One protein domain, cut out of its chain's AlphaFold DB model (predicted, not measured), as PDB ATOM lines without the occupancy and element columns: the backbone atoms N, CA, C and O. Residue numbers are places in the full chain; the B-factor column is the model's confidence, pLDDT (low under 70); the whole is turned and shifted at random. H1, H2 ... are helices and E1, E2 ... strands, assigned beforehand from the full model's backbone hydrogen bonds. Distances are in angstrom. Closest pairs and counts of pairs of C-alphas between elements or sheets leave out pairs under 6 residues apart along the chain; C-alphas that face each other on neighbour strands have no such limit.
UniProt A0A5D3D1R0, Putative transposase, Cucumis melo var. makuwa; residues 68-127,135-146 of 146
ATOM      1  N   GLU A  68     108.296 -17.643  14.286       68.62
ATOM      2  CA  GLU A  68     109.489 -18.088  15.001       68.62
ATOM      3  C   GLU A  68     110.440 -16.900  15.218       68.62
ATOM      4  O   GLU A  68     111.176 -16.483  14.326       68.62
ATOM      5  N   GLY A  69     110.421 -16.330  16.425       65.50
ATOM      6  CA  GLY A  69     111.123 -15.076  16.725       65.50
ATOM      7  C   GLY A  69     112.657 -15.151  16.723       65.50
ATOM      8  O   GLY A  69     113.313 -14.117  16.707       65.50
ATOM      9  N   SER A  70     113.267 -16.341  16.726       70.12
ATOM     10  CA  SER A  70     114.730 -16.471  16.860       70.12
ATOM     11  C   SER A  70     115.504 -16.005  15.621       70.12
ATOM     12  O   SER A  70     116.637 -15.530  15.738       70.12
ATOM     13  N   ALA A  71     114.906 -16.126  14.433       78.62
ATOM     14  CA  ALA A  71     115.484 -15.617  13.194       78.62
ATOM     15  C   ALA A  71     115.315 -14.095  13.085       78.62
ATOM     16  O   ALA A  71     116.243 -13.406  12.668       78.62
ATOM     17  N   ASP A  72     114.165 -13.572  13.514       83.81
ATOM     18  CA  ASP A  72     113.849 -12.143  13.432       83.81
ATOM     19  C   ASP A  72     114.713 -11.300  14.384       83.81
ATOM     20  O   ASP A  72     115.087 -10.191  14.034       83.81
ATOM     21  N   MET A  73     115.149 -11.845  15.527       87.12
ATOM     22  CA  MET A  73     116.090 -11.160  16.438       87.12
ATOM     23  C   MET A  73     117.481 -10.890  15.833       87.12
ATOM     24  O   MET A  73     118.261 -10.127  16.405       87.12
ATOM     25  N   ARG A  74     117.808 -11.534  14.708       88.19
ATOM     26  CA  ARG A  74     119.053 -11.330  13.949       88.19
ATOM     27  C   ARG A  74     118.817 -10.592  12.632       88.19
ATOM     28  O   ARG A  74     119.732 -10.496  11.817       88.19
ATOM     29  N   TRP A  75     117.596 -10.105  12.397       90.06
ATOM     30  CA  TRP A  75     117.209  -9.489  11.131       90.06
ATOM     31  C   TRP A  75     118.117  -8.311  10.766       90.06
ATOM     32  O   TRP A  75     118.568  -8.232   9.625       90.06
ATOM     33  N   HIS A  76     118.456  -7.480  11.756       88.25
ATOM     34  CA  HIS A  76     119.338  -6.308  11.642       88.25
ATOM     35  C   HIS A  76     120.733  -6.597  11.059       88.25
ATOM     36  O   HIS A  76     121.391  -5.679  10.584       88.25
ATOM     37  N   ARG A  77     121.178  -7.857  11.075       87.75
ATOM     38  CA  ARG A  77     122.477  -8.300  10.565       87.75
ATOM     39  C   ARG A  77     122.326  -9.234   9.376       87.75
ATOM     40  O   ARG A  77     123.062  -9.120   8.407       87.75
ATOM     41  N   ASP A  78     121.397 -10.180   9.469       87.56
ATOM     42  CA  ASP A  78     121.293 -11.276   8.507       87.56
ATOM     43  C   ASP A  78     120.453 -10.885   7.268       87.56
ATOM     44  O   ASP A  78     120.595 -11.498   6.212       87.56
ATOM     45  N   LYS A  79     119.546  -9.904   7.388       83.12
ATOM     46  CA  LYS A  79     118.579  -9.525   6.334       83.12
ATOM     47  C   LYS A  79     118.484  -8.021   6.078       83.12
ATOM     48  O   LYS A  79     117.773  -7.608   5.162       83.12
ATOM     49  N   HIS A  80     119.149  -7.216   6.897       82.62
ATOM     50  CA  HIS A  80     119.163  -5.773   6.761       82.62
ATOM     51  C   HIS A  80     119.844  -5.356   5.456       82.62
ATOM     52  O   HIS A  80     120.899  -5.879   5.099       82.62
ATOM     53  N   VAL A  81     119.226  -4.414   4.749       82.62
ATOM     54  CA  VAL A  81     119.790  -3.801   3.547       82.62
ATOM     55  C   VAL A  81     120.016  -2.339   3.876       82.62
ATOM     56  O   VAL A  81     119.051  -1.609   4.099       82.62
ATOM     57  N   GLU A  82     121.270  -1.908   3.894       76.31
ATOM     58  CA  GLU A  82     121.590  -0.491   4.035       76.31
ATOM     59  C   GLU A  82     121.175   0.242   2.752       76.31
ATOM     60  O   GLU A  82     121.457  -0.199   1.636       76.31
ATOM     61  N   THR A  83     120.443   1.339   2.909       82.00
ATOM     62  CA  THR A  83     120.208   2.313   1.836       82.00
ATOM     63  C   THR A  83     120.732   3.646   2.296       82.00
ATOM     64  O   THR A  83     120.358   4.101   3.378       82.00
ATOM     65  N   ASP A  84     121.533   4.274   1.447       80.69
ATOM     66  CA  ASP A  84     122.048   5.612   1.697       80.69
ATOM     67  C   ASP A  84     120.895   6.602   1.926       80.69
ATOM     68  O   ASP A  84     119.857   6.540   1.261       80.69
ATOM     69  N   ASP A  85     121.079   7.490   2.904       81.06
ATOM     70  CA  ASP A  85     120.173   8.589   3.261       81.06
ATOM     71  C   ASP A  85     118.738   8.205   3.690       81.06
ATOM     72  O   ASP A  85     117.860   9.071   3.752       81.06
ATOM     73  N   VAL A  86     118.467   6.941   4.050       86.62
ATOM     74  CA  VAL A  86     117.146   6.514   4.561       86.62
ATOM     75  C   VAL A  86     117.262   5.774   5.892       86.62
ATOM     76  O   VAL A  86     117.815   4.680   5.960       86.62
ATOM     77  N   LEU A  87     116.644   6.326   6.941       86.69
ATOM     78  CA  LEU A  87     116.531   5.691   8.256       86.69
ATOM     79  C   LEU A  87     115.295   4.771   8.299       86.69
ATOM     80  O   LEU A  87     114.190   5.229   8.593       86.69
ATOM     81  N   ARG A  88     115.463   3.481   7.982       86.38
ATOM     82  CA  ARG A  88     114.367   2.486   7.963       86.38
ATOM     83  C   ARG A  88     114.282   1.683   9.251       86.38
ATOM     84  O   ARG A  88     113.212   1.187   9.597       86.38
ATOM     85  N   HIS A  89     115.399   1.550   9.948       90.69
ATOM     86  CA  HIS A  89     115.516   0.787  11.177       90.69
ATOM     87  C   HIS A  89     116.505   1.481  12.134       90.69
ATOM     88  O   HIS A  89     117.427   2.147  11.667       90.69
ATOM     89  N   PRO A  90     116.397   1.327  13.471       91.12
ATOM     90  CA  PRO A  90     117.371   1.904  14.405       91.12
ATOM     91  C   PRO A  90     118.838   1.527  14.131       91.12
ATOM     92  O   PRO A  90     119.730   2.279  14.509       91.12
ATOM     93  N   ALA A  91     119.085   0.401  13.454       90.19
ATOM     94  CA  ALA A  91     120.421  -0.025  13.015       90.19
ATOM     95  C   ALA A  91     121.063   0.910  11.973       90.19
ATOM     96  O   ALA A  91     122.286   0.972  11.886       90.19
ATOM     97  N   ASP A  92     120.260   1.674  11.228       90.19
ATOM     98  CA  ASP A  92     120.750   2.676  10.279       90.19
ATOM     99  C   ASP A  92     121.331   3.913  10.992       90.19
ATOM    100  O   ASP A  92     122.148   4.640  10.419       90.19
ATOM    101  N   ALA A  93     120.923   4.162  12.244       90.12
ATOM    102  CA  ALA A  93     121.262   5.371  12.984       90.12
ATOM    103  C   ALA A  93     122.734   5.401  13.419       90.12
ATOM    104  O   ALA A  93     123.297   4.399  13.866       90.12
ATOM    105  N   GLU A  94     123.334   6.595  13.414       90.81
ATOM    106  CA  GLU A  94     124.711   6.798  13.889       90.81
ATOM    107  C   GLU A  94     124.915   6.329  15.332       90.81
ATOM    108  O   GLU A  94     125.957   5.763  15.647       90.81
ATOM    109  N   GLY A  95     123.909   6.491  16.200       91.38
ATOM    110  CA  GLY A  95     123.985   6.034  17.589       91.38
ATOM    111  C   GLY A  95     124.197   4.523  17.714       91.38
ATOM    112  O   GLY A  95     124.939   4.078  18.586       91.38
ATOM    113  N   TRP A  96     123.609   3.733  16.813       92.06
ATOM    114  CA  TRP A  96     123.825   2.290  16.779       92.06
ATOM    115  C   TRP A  96     125.244   1.951  16.326       92.06
ATOM    116  O   TRP A  96     125.937   1.170  16.975       92.06
ATOM    117  N   LYS A  97     125.692   2.571  15.230       91.81
ATOM    118  CA  LYS A  97     127.030   2.358  14.659       91.81
ATOM    119  C   LYS A  97     128.126   2.754  15.652       91.81
ATOM    120  O   LYS A  97     129.095   2.021  15.832       91.81
ATOM    121  N   HIS A  98     127.939   3.877  16.343       94.88
ATOM    122  CA  HIS A  98     128.819   4.328  17.414       94.88
ATOM    123  C   HIS A  98     128.870   3.315  18.565       94.88
ATOM    124  O   HIS A  98     129.954   2.942  19.000       94.88
ATOM    125  N   PHE A  99     127.713   2.826  19.026       93.62
ATOM    126  CA  PHE A  99     127.647   1.831  20.096       93.62
ATOM    127  C   PHE A  99     128.387   0.535  19.733       93.62
ATOM    128  O   PHE A  99     129.167   0.031  20.538       93.62
ATOM    129  N   ASP A 100     128.194   0.012  18.519       92.94
ATOM    130  CA  ASP A 100     128.885  -1.205  18.070       92.94
ATOM    131  C   ASP A 100     130.407  -0.990  17.944       92.94
ATOM    132  O   ASP A 100     131.180  -1.920  18.176       92.94
ATOM    133  N   SER A 101     130.852   0.239  17.644       94.75
ATOM    134  CA  SER A 101     132.273   0.608  17.663       94.75
ATOM    135  C   SER A 101     132.852   0.697  19.079       94.75
ATOM    136  O   SER A 101     134.031   0.400  19.266       94.75
ATOM    137  N   GLU A 102     132.066   1.143  20.059       97.38
ATOM    138  CA  GLU A 102     132.496   1.281  21.457       97.38
ATOM    139  C   GLU A 102     132.494  -0.071  22.190       97.38
ATOM    140  O   GLU A 102     133.386  -0.353  22.991       97.38
ATOM    141  N   PHE A 103     131.531  -0.940  21.866       95.38
ATOM    142  CA  PHE A 103     131.335  -2.250  22.490       95.38
ATOM    143  C   PHE A 103     131.405  -3.386  21.453       95.38
ATOM    144  O   PHE A 103     130.397  -4.055  21.196       95.38
ATOM    145  N   PRO A 104     132.586  -3.666  20.870       94.19
ATOM    146  CA  PRO A 104     132.726  -4.621  19.770       94.19
ATOM    147  C   PRO A 104     132.310  -6.047  20.154       94.19
ATOM    148  O   PRO A 104     131.661  -6.724  19.361       94.19
ATOM    149  N   ASP A 105     132.593  -6.487  21.386       95.25
ATOM    150  CA  ASP A 105     132.166  -7.806  21.883       95.25
ATOM    151  C   ASP A 105     130.636  -7.934  21.937       95.25
ATOM    152  O   ASP A 105     130.076  -9.002  21.678       95.25
ATOM    153  N   PHE A 106     129.941  -6.831  22.241       93.06
ATOM    154  CA  PHE A 106     128.483  -6.793  22.213       93.06
ATOM    155  C   PHE A 106     127.961  -6.756  20.773       93.06
ATOM    156  O   PHE A 106     127.027  -7.489  20.445       93.06
ATOM    157  N   GLY A 107     128.553  -5.924  19.914       90.62
ATOM    158  CA  GLY A 107     128.173  -5.801  18.506       90.62
ATOM    159  C   GLY A 107     128.368  -7.099  17.716       90.62
ATOM    160  O   GLY A 107     127.565  -7.420  16.839       90.62
ATOM    161  N   TYR A 108     129.390  -7.883  18.076       91.62
ATOM    162  CA  TYR A 108     129.761  -9.126  17.404       91.62
ATOM    163  C   TYR A 108     128.675 -10.212  17.478       91.62
ATOM    164  O   TYR A 108     128.408 -10.888  16.475       91.62
ATOM    165  N   ASP A 109     128.023 -10.387  18.636       92.69
ATOM    166  CA  ASP A 109     126.919 -11.344  18.772       92.69
ATOM    167  C   ASP A 109     125.568 -10.684  18.416       92.69
ATOM    168  O   ASP A 109     125.026  -9.881  19.179       92.69
ATOM    169  N   PRO A 110     124.941 -11.057  17.289       89.19
ATOM    170  CA  PRO A 110     123.693 -10.458  16.813       89.19
ATOM    171  C   PRO A 110     122.501 -10.801  17.709       89.19
ATOM    172  O   PRO A 110     121.449 -10.178  17.590       89.19
ATOM    173  N   ARG A 111     122.639 -11.825  18.561       88.31
ATOM    174  CA  ARG A 111     121.601 -12.277  19.488       88.31
ATOM    175  C   ARG A 111     121.523 -11.365  20.705       88.31
ATOM    176  O   ARG A 111     120.553 -11.458  21.455       88.31
ATOM    177  N   ASN A 112     122.513 -10.489  20.892       91.50
ATOM    178  CA  ASN A 112     122.474  -9.481  21.932       91.50
ATOM    179  C   ASN A 112     121.289  -8.539  21.701       91.50
ATOM    180  O   ASN A 112     121.107  -7.946  20.628       91.50
ATOM    181  N   VAL A 113     120.450  -8.450  22.733       89.50
ATOM    182  CA  VAL A 113     119.180  -7.729  22.694       89.50
ATOM    183  C   VAL A 113     119.435  -6.246  22.914       89.50
ATOM    184  O   VAL A 113     120.013  -5.847  23.922       89.50
ATOM    185  N   ARG A 114     118.959  -5.432  21.980       90.56
ATOM    186  CA  ARG A 114     118.972  -3.975  22.027       90.56
ATOM    187  C   ARG A 114     117.563  -3.494  22.337       90.56
ATOM    188  O   ARG A 114     116.594  -3.894  21.690       90.56
ATOM    189  N   LEU A 115     117.456  -2.661  23.363       89.56
ATOM    190  CA  LEU A 115     116.186  -2.158  23.865       89.56
ATOM    191  C   LEU A 115     116.167  -0.640  23.734       89.56
ATOM    192  O   LEU A 115     117.004   0.045  24.315       89.56
ATOM    193  N   GLY A 116     115.192  -0.129  22.993       87.69
ATOM    194  CA  GLY A 116     114.830   1.277  23.025       87.69
ATOM    195  C   GLY A 116     114.020   1.572  24.272       87.69
ATOM    196  O   GLY A 116     113.018   0.902  24.521       87.69
ATOM    197  N   LEU A 117     114.442   2.573  25.040       85.69
ATOM    198  CA  LEU A 117     113.697   3.092  26.178       85.69
ATOM    199  C   LEU A 117     113.268   4.520  25.855       85.69
ATOM    200  O   LEU A 117     114.107   5.382  25.614       85.69
ATOM    201  N   ALA A 118     111.962   4.758  25.861       82.31
ATOM    202  CA  ALA A 118     111.387   6.086  25.718       82.31
ATOM    203  C   ALA A 118     110.509   6.381  26.932       82.31
ATOM    204  O   ALA A 118     109.718   5.538  27.355       82.31
ATOM    205  N   SER A 119     110.641   7.577  27.491       75.56
ATOM    206  CA  SER A 119     109.739   8.083  28.520       75.56
ATOM    207  C   SER A 119     109.172   9.413  28.063       75.56
ATOM    208  O   SER A 119     109.943  10.335  27.807       75.56
ATOM    209  N   ASP A 120     107.849   9.509  27.981       65.81
ATOM    210  CA  ASP A 120     107.162  10.779  27.760       65.81
ATOM    211  C   ASP A 120     106.351  11.154  29.005       65.81
ATOM    212  O   ASP A 120     105.836  10.297  29.737       65.81
ATOM    213  N   GLY A 121     106.287  12.454  29.271       60.44
ATOM    214  CA  GLY A 121     105.566  13.041  30.389       60.44
ATOM    215  C   GLY A 121     104.082  13.056  30.126       60.44
ATOM    216  O   GLY A 121     103.515  14.096  29.810       60.44
ATOM    217  N   PHE A 122     103.431  11.910  30.289       57.50
ATOM    218  CA  PHE A 122     101.979  11.856  30.264       57.50
ATOM    219  C   PHE A 122     101.422  12.244  31.640       57.50
ATOM    220  O   PHE A 122     101.760  11.630  32.645       57.50
ATOM    221  N   ASN A 123     100.547  13.249  31.709       57.03
ATOM    222  CA  ASN A 123      99.735  13.500  32.903       57.03
ATOM    223  C   ASN A 123      98.366  12.823  32.720       57.03
ATOM    224  O   ASN A 123      97.474  13.432  32.121       57.03
ATOM    225  N   PRO A 124      98.159  11.590  33.220       53.56
ATOM    226  CA  PRO A 124      96.929  10.844  32.956       53.56
ATOM    227  C   PRO A 124      95.675  11.460  33.587       53.56
ATOM    228  O   PRO A 124      94.571  11.054  33.236       53.56
ATOM    229  N   PHE A 125      95.813  12.439  34.486       58.16
ATOM    230  CA  PHE A 125      94.679  12.993  35.230       58.16
ATOM    231  C   PHE A 125      94.064  14.249  34.628       58.16
ATOM    232  O   PHE A 125      93.096  14.745  35.198       58.16
ATOM    233  N   GLY A 126      94.574  14.749  33.498       55.22
ATOM    234  CA  GLY A 126      93.947  15.800  32.688       55.22
ATOM    235  C   GLY A 126      93.814  17.186  33.339       55.22
ATOM    236  O   GLY A 126      94.021  18.173  32.645       55.22
ATOM    237  N   GLN A 127      93.494  17.306  34.635       53.25
ATOM    238  CA  GLN A 127      93.337  18.584  35.333       53.25
ATOM    239  C   GLN A 127      93.140  18.552  36.866       53.25
ATOM    240  O   GLN A 127      92.968  19.626  37.435       53.25
ATOM    241  N   TRP A 135     105.343   8.827  34.779       65.69
ATOM    242  CA  TRP A 135     105.996   8.788  33.469       65.69
ATOM    243  C   TRP A 135     105.786   7.408  32.853       65.69
ATOM    244  O   TRP A 135     106.183   6.400  33.445       65.69
ATOM    245  N   LEU A 136     105.139   7.344  31.686       65.62
ATOM    246  CA  LEU A 136     105.040   6.089  30.951       65.62
ATOM    247  C   LEU A 136     106.419   5.778  30.373       65.62
ATOM    248  O   LEU A 136     106.957   6.572  29.607       65.62
ATOM    249  N   VAL A 137     106.976   4.623  30.729       74.88
ATOM    250  CA  VAL A 137     108.190   4.095  30.101       74.88
ATOM    251  C   VAL A 137     107.771   3.052  29.073       74.88
ATOM    252  O   VAL A 137     107.191   2.024  29.424       74.88
ATOM    253  N   VAL A 138     108.065   3.320  27.805       77.50
ATOM    254  CA  VAL A 138     107.876   2.392  26.692       77.50
ATOM    255  C   VAL A 138     109.217   1.729  26.401       77.50
ATOM    256  O   VAL A 138     110.222   2.404  26.182       77.50
ATOM    257  N   LEU A 139     109.225   0.395  26.413       83.12
ATOM    258  CA  LEU A 139     110.397  -0.419  26.111       83.12
ATOM    259  C   LEU A 139     110.135  -1.218  24.831       83.12
ATOM    260  O   LEU A 139     109.180  -1.994  24.783       83.12
ATOM    261  N   LEU A 140     110.972  -1.034  23.811       84.44
ATOM    262  CA  LEU A 140     110.816  -1.658  22.494       84.44
ATOM    263  C   LEU A 140     112.068  -2.468  22.129       84.44
ATOM    264  O   LEU A 140     113.175  -1.943  22.244       84.44
ATOM    265  N   PRO A 141     111.937  -3.727  21.674       89.00
ATOM    266  CA  PRO A 141     113.070  -4.478  21.146       89.00
ATOM    267  C   PRO A 141     113.454  -3.944  19.762       89.00
ATOM    268  O   PRO A 141     112.701  -4.096  18.806       89.00
ATOM    269  N   TYR A 142     114.644  -3.361  19.638       91.06
ATOM    270  CA  TYR A 142     115.150  -2.829  18.366       91.06
ATOM    271  C   TYR A 142     115.830  -3.881  17.480       91.06
ATOM    272  O   TYR A 142     116.428  -3.544  16.470       91.06
ATOM    273  N   ASN A 143     115.808  -5.158  17.857       90.12
ATOM    274  CA  ASN A 143     116.331  -6.233  17.009       90.12
ATOM    275  C   ASN A 143     115.348  -6.659  15.911       90.12
ATOM    276  O   ASN A 143     115.763  -7.315  14.957       90.12
ATOM    277  N   LEU A 144     114.056  -6.382  16.106       88.50
ATOM    278  CA  LEU A 144     112.995  -6.891  15.248       88.50
ATOM    279  C   LEU A 144     112.905  -6.090  13.942       88.50
ATOM    280  O   LEU A 144     113.160  -4.889  13.956       88.50
ATOM    281  N   PRO A 145     112.511  -6.736  12.830       85.38
ATOM    282  CA  PRO A 145     112.257  -6.037  11.575       85.38
ATOM    283  C   PRO A 145     111.175  -4.948  11.717       85.38
ATOM    284  O   PRO A 145     110.321  -5.078  12.601       85.38
ATOM    285  N   PRO A 146     111.184  -3.933  10.825       79.62
ATOM    286  CA  PRO A 146     110.113  -2.942  10.702       79.62
ATOM    287  C   PRO A 146     108.731  -3.555  10.444       79.62
ATOM    288  O   PRO A 146     108.658  -4.633   9.799       79.62
TER     289      PRO A 146
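What this domain is: This is residues 68 to 127 and 135 to 146 of the 146 residues of the protein "Putative transposase" of Cucumis melo var. makuwa (UniProt A0A5D3D1R0). A narrow antiparallel ribbon of two strands, E1 and E2, reaches away from a loose group of four short helices, H1 to H4, and their loops. Beyond E1, residues 121 to 127 carry the length on as a tail. The printed part has 72 residues with four named helices, then two named strands, in the order H1 H2 H3 H4 E1 E2; the class is mixed, and under half of the residues are in named elements. The whole is loose, with a radius of gyration of the C-alphas of 15.1 A, and elongated, spanning 48 by 31 by 23 A.

Where its parts are: Find C-alpha 69 at (111.123, -15.076, 16.725), where H1, residues 69 to 72, begins. H2 follows at residues 75 to 78. Go on to H3, residues 94 to 102, 12.2 A long, and H4, residues 104 to 108. E1, residues 115 to 120, runs 16.2 A; E2, residues 136 to 141, runs 16.5 A and ends at C-alpha 141 at (113.070, -4.478, 21.146).

How they stand to each other: H1 and H2 meet only through their tight link. H2 and H3 are apart. H3 and H4 touch only at the corner; their closest C-alphas, of Asp 100 and Gly 107, are 4.7 A apart. In H3 and H4 every O i to N i+4 pair is within hydrogen-bond range; H1 and H2 are too short for such a pair. E1 and E2 are antiparallel at 159 degrees; look for N 116 and O 140, 2.8 A apart, and N 138 and O 118, 2.8 A apart. H3 is apart from both strands.

The domain as a whole: The C-alphas farthest apart, of Tyr 108 and Gln 127, are 49.2 A apart. Residues 128 to 134 are not printed; C-alphas 127 and 135 across this cut are 16.1 A apart. The link from H2 to H3, residues 79 to 93, is long. Look for pLDDT under 70 at residues 68 to 69, 120 to 127 and 135 to 136.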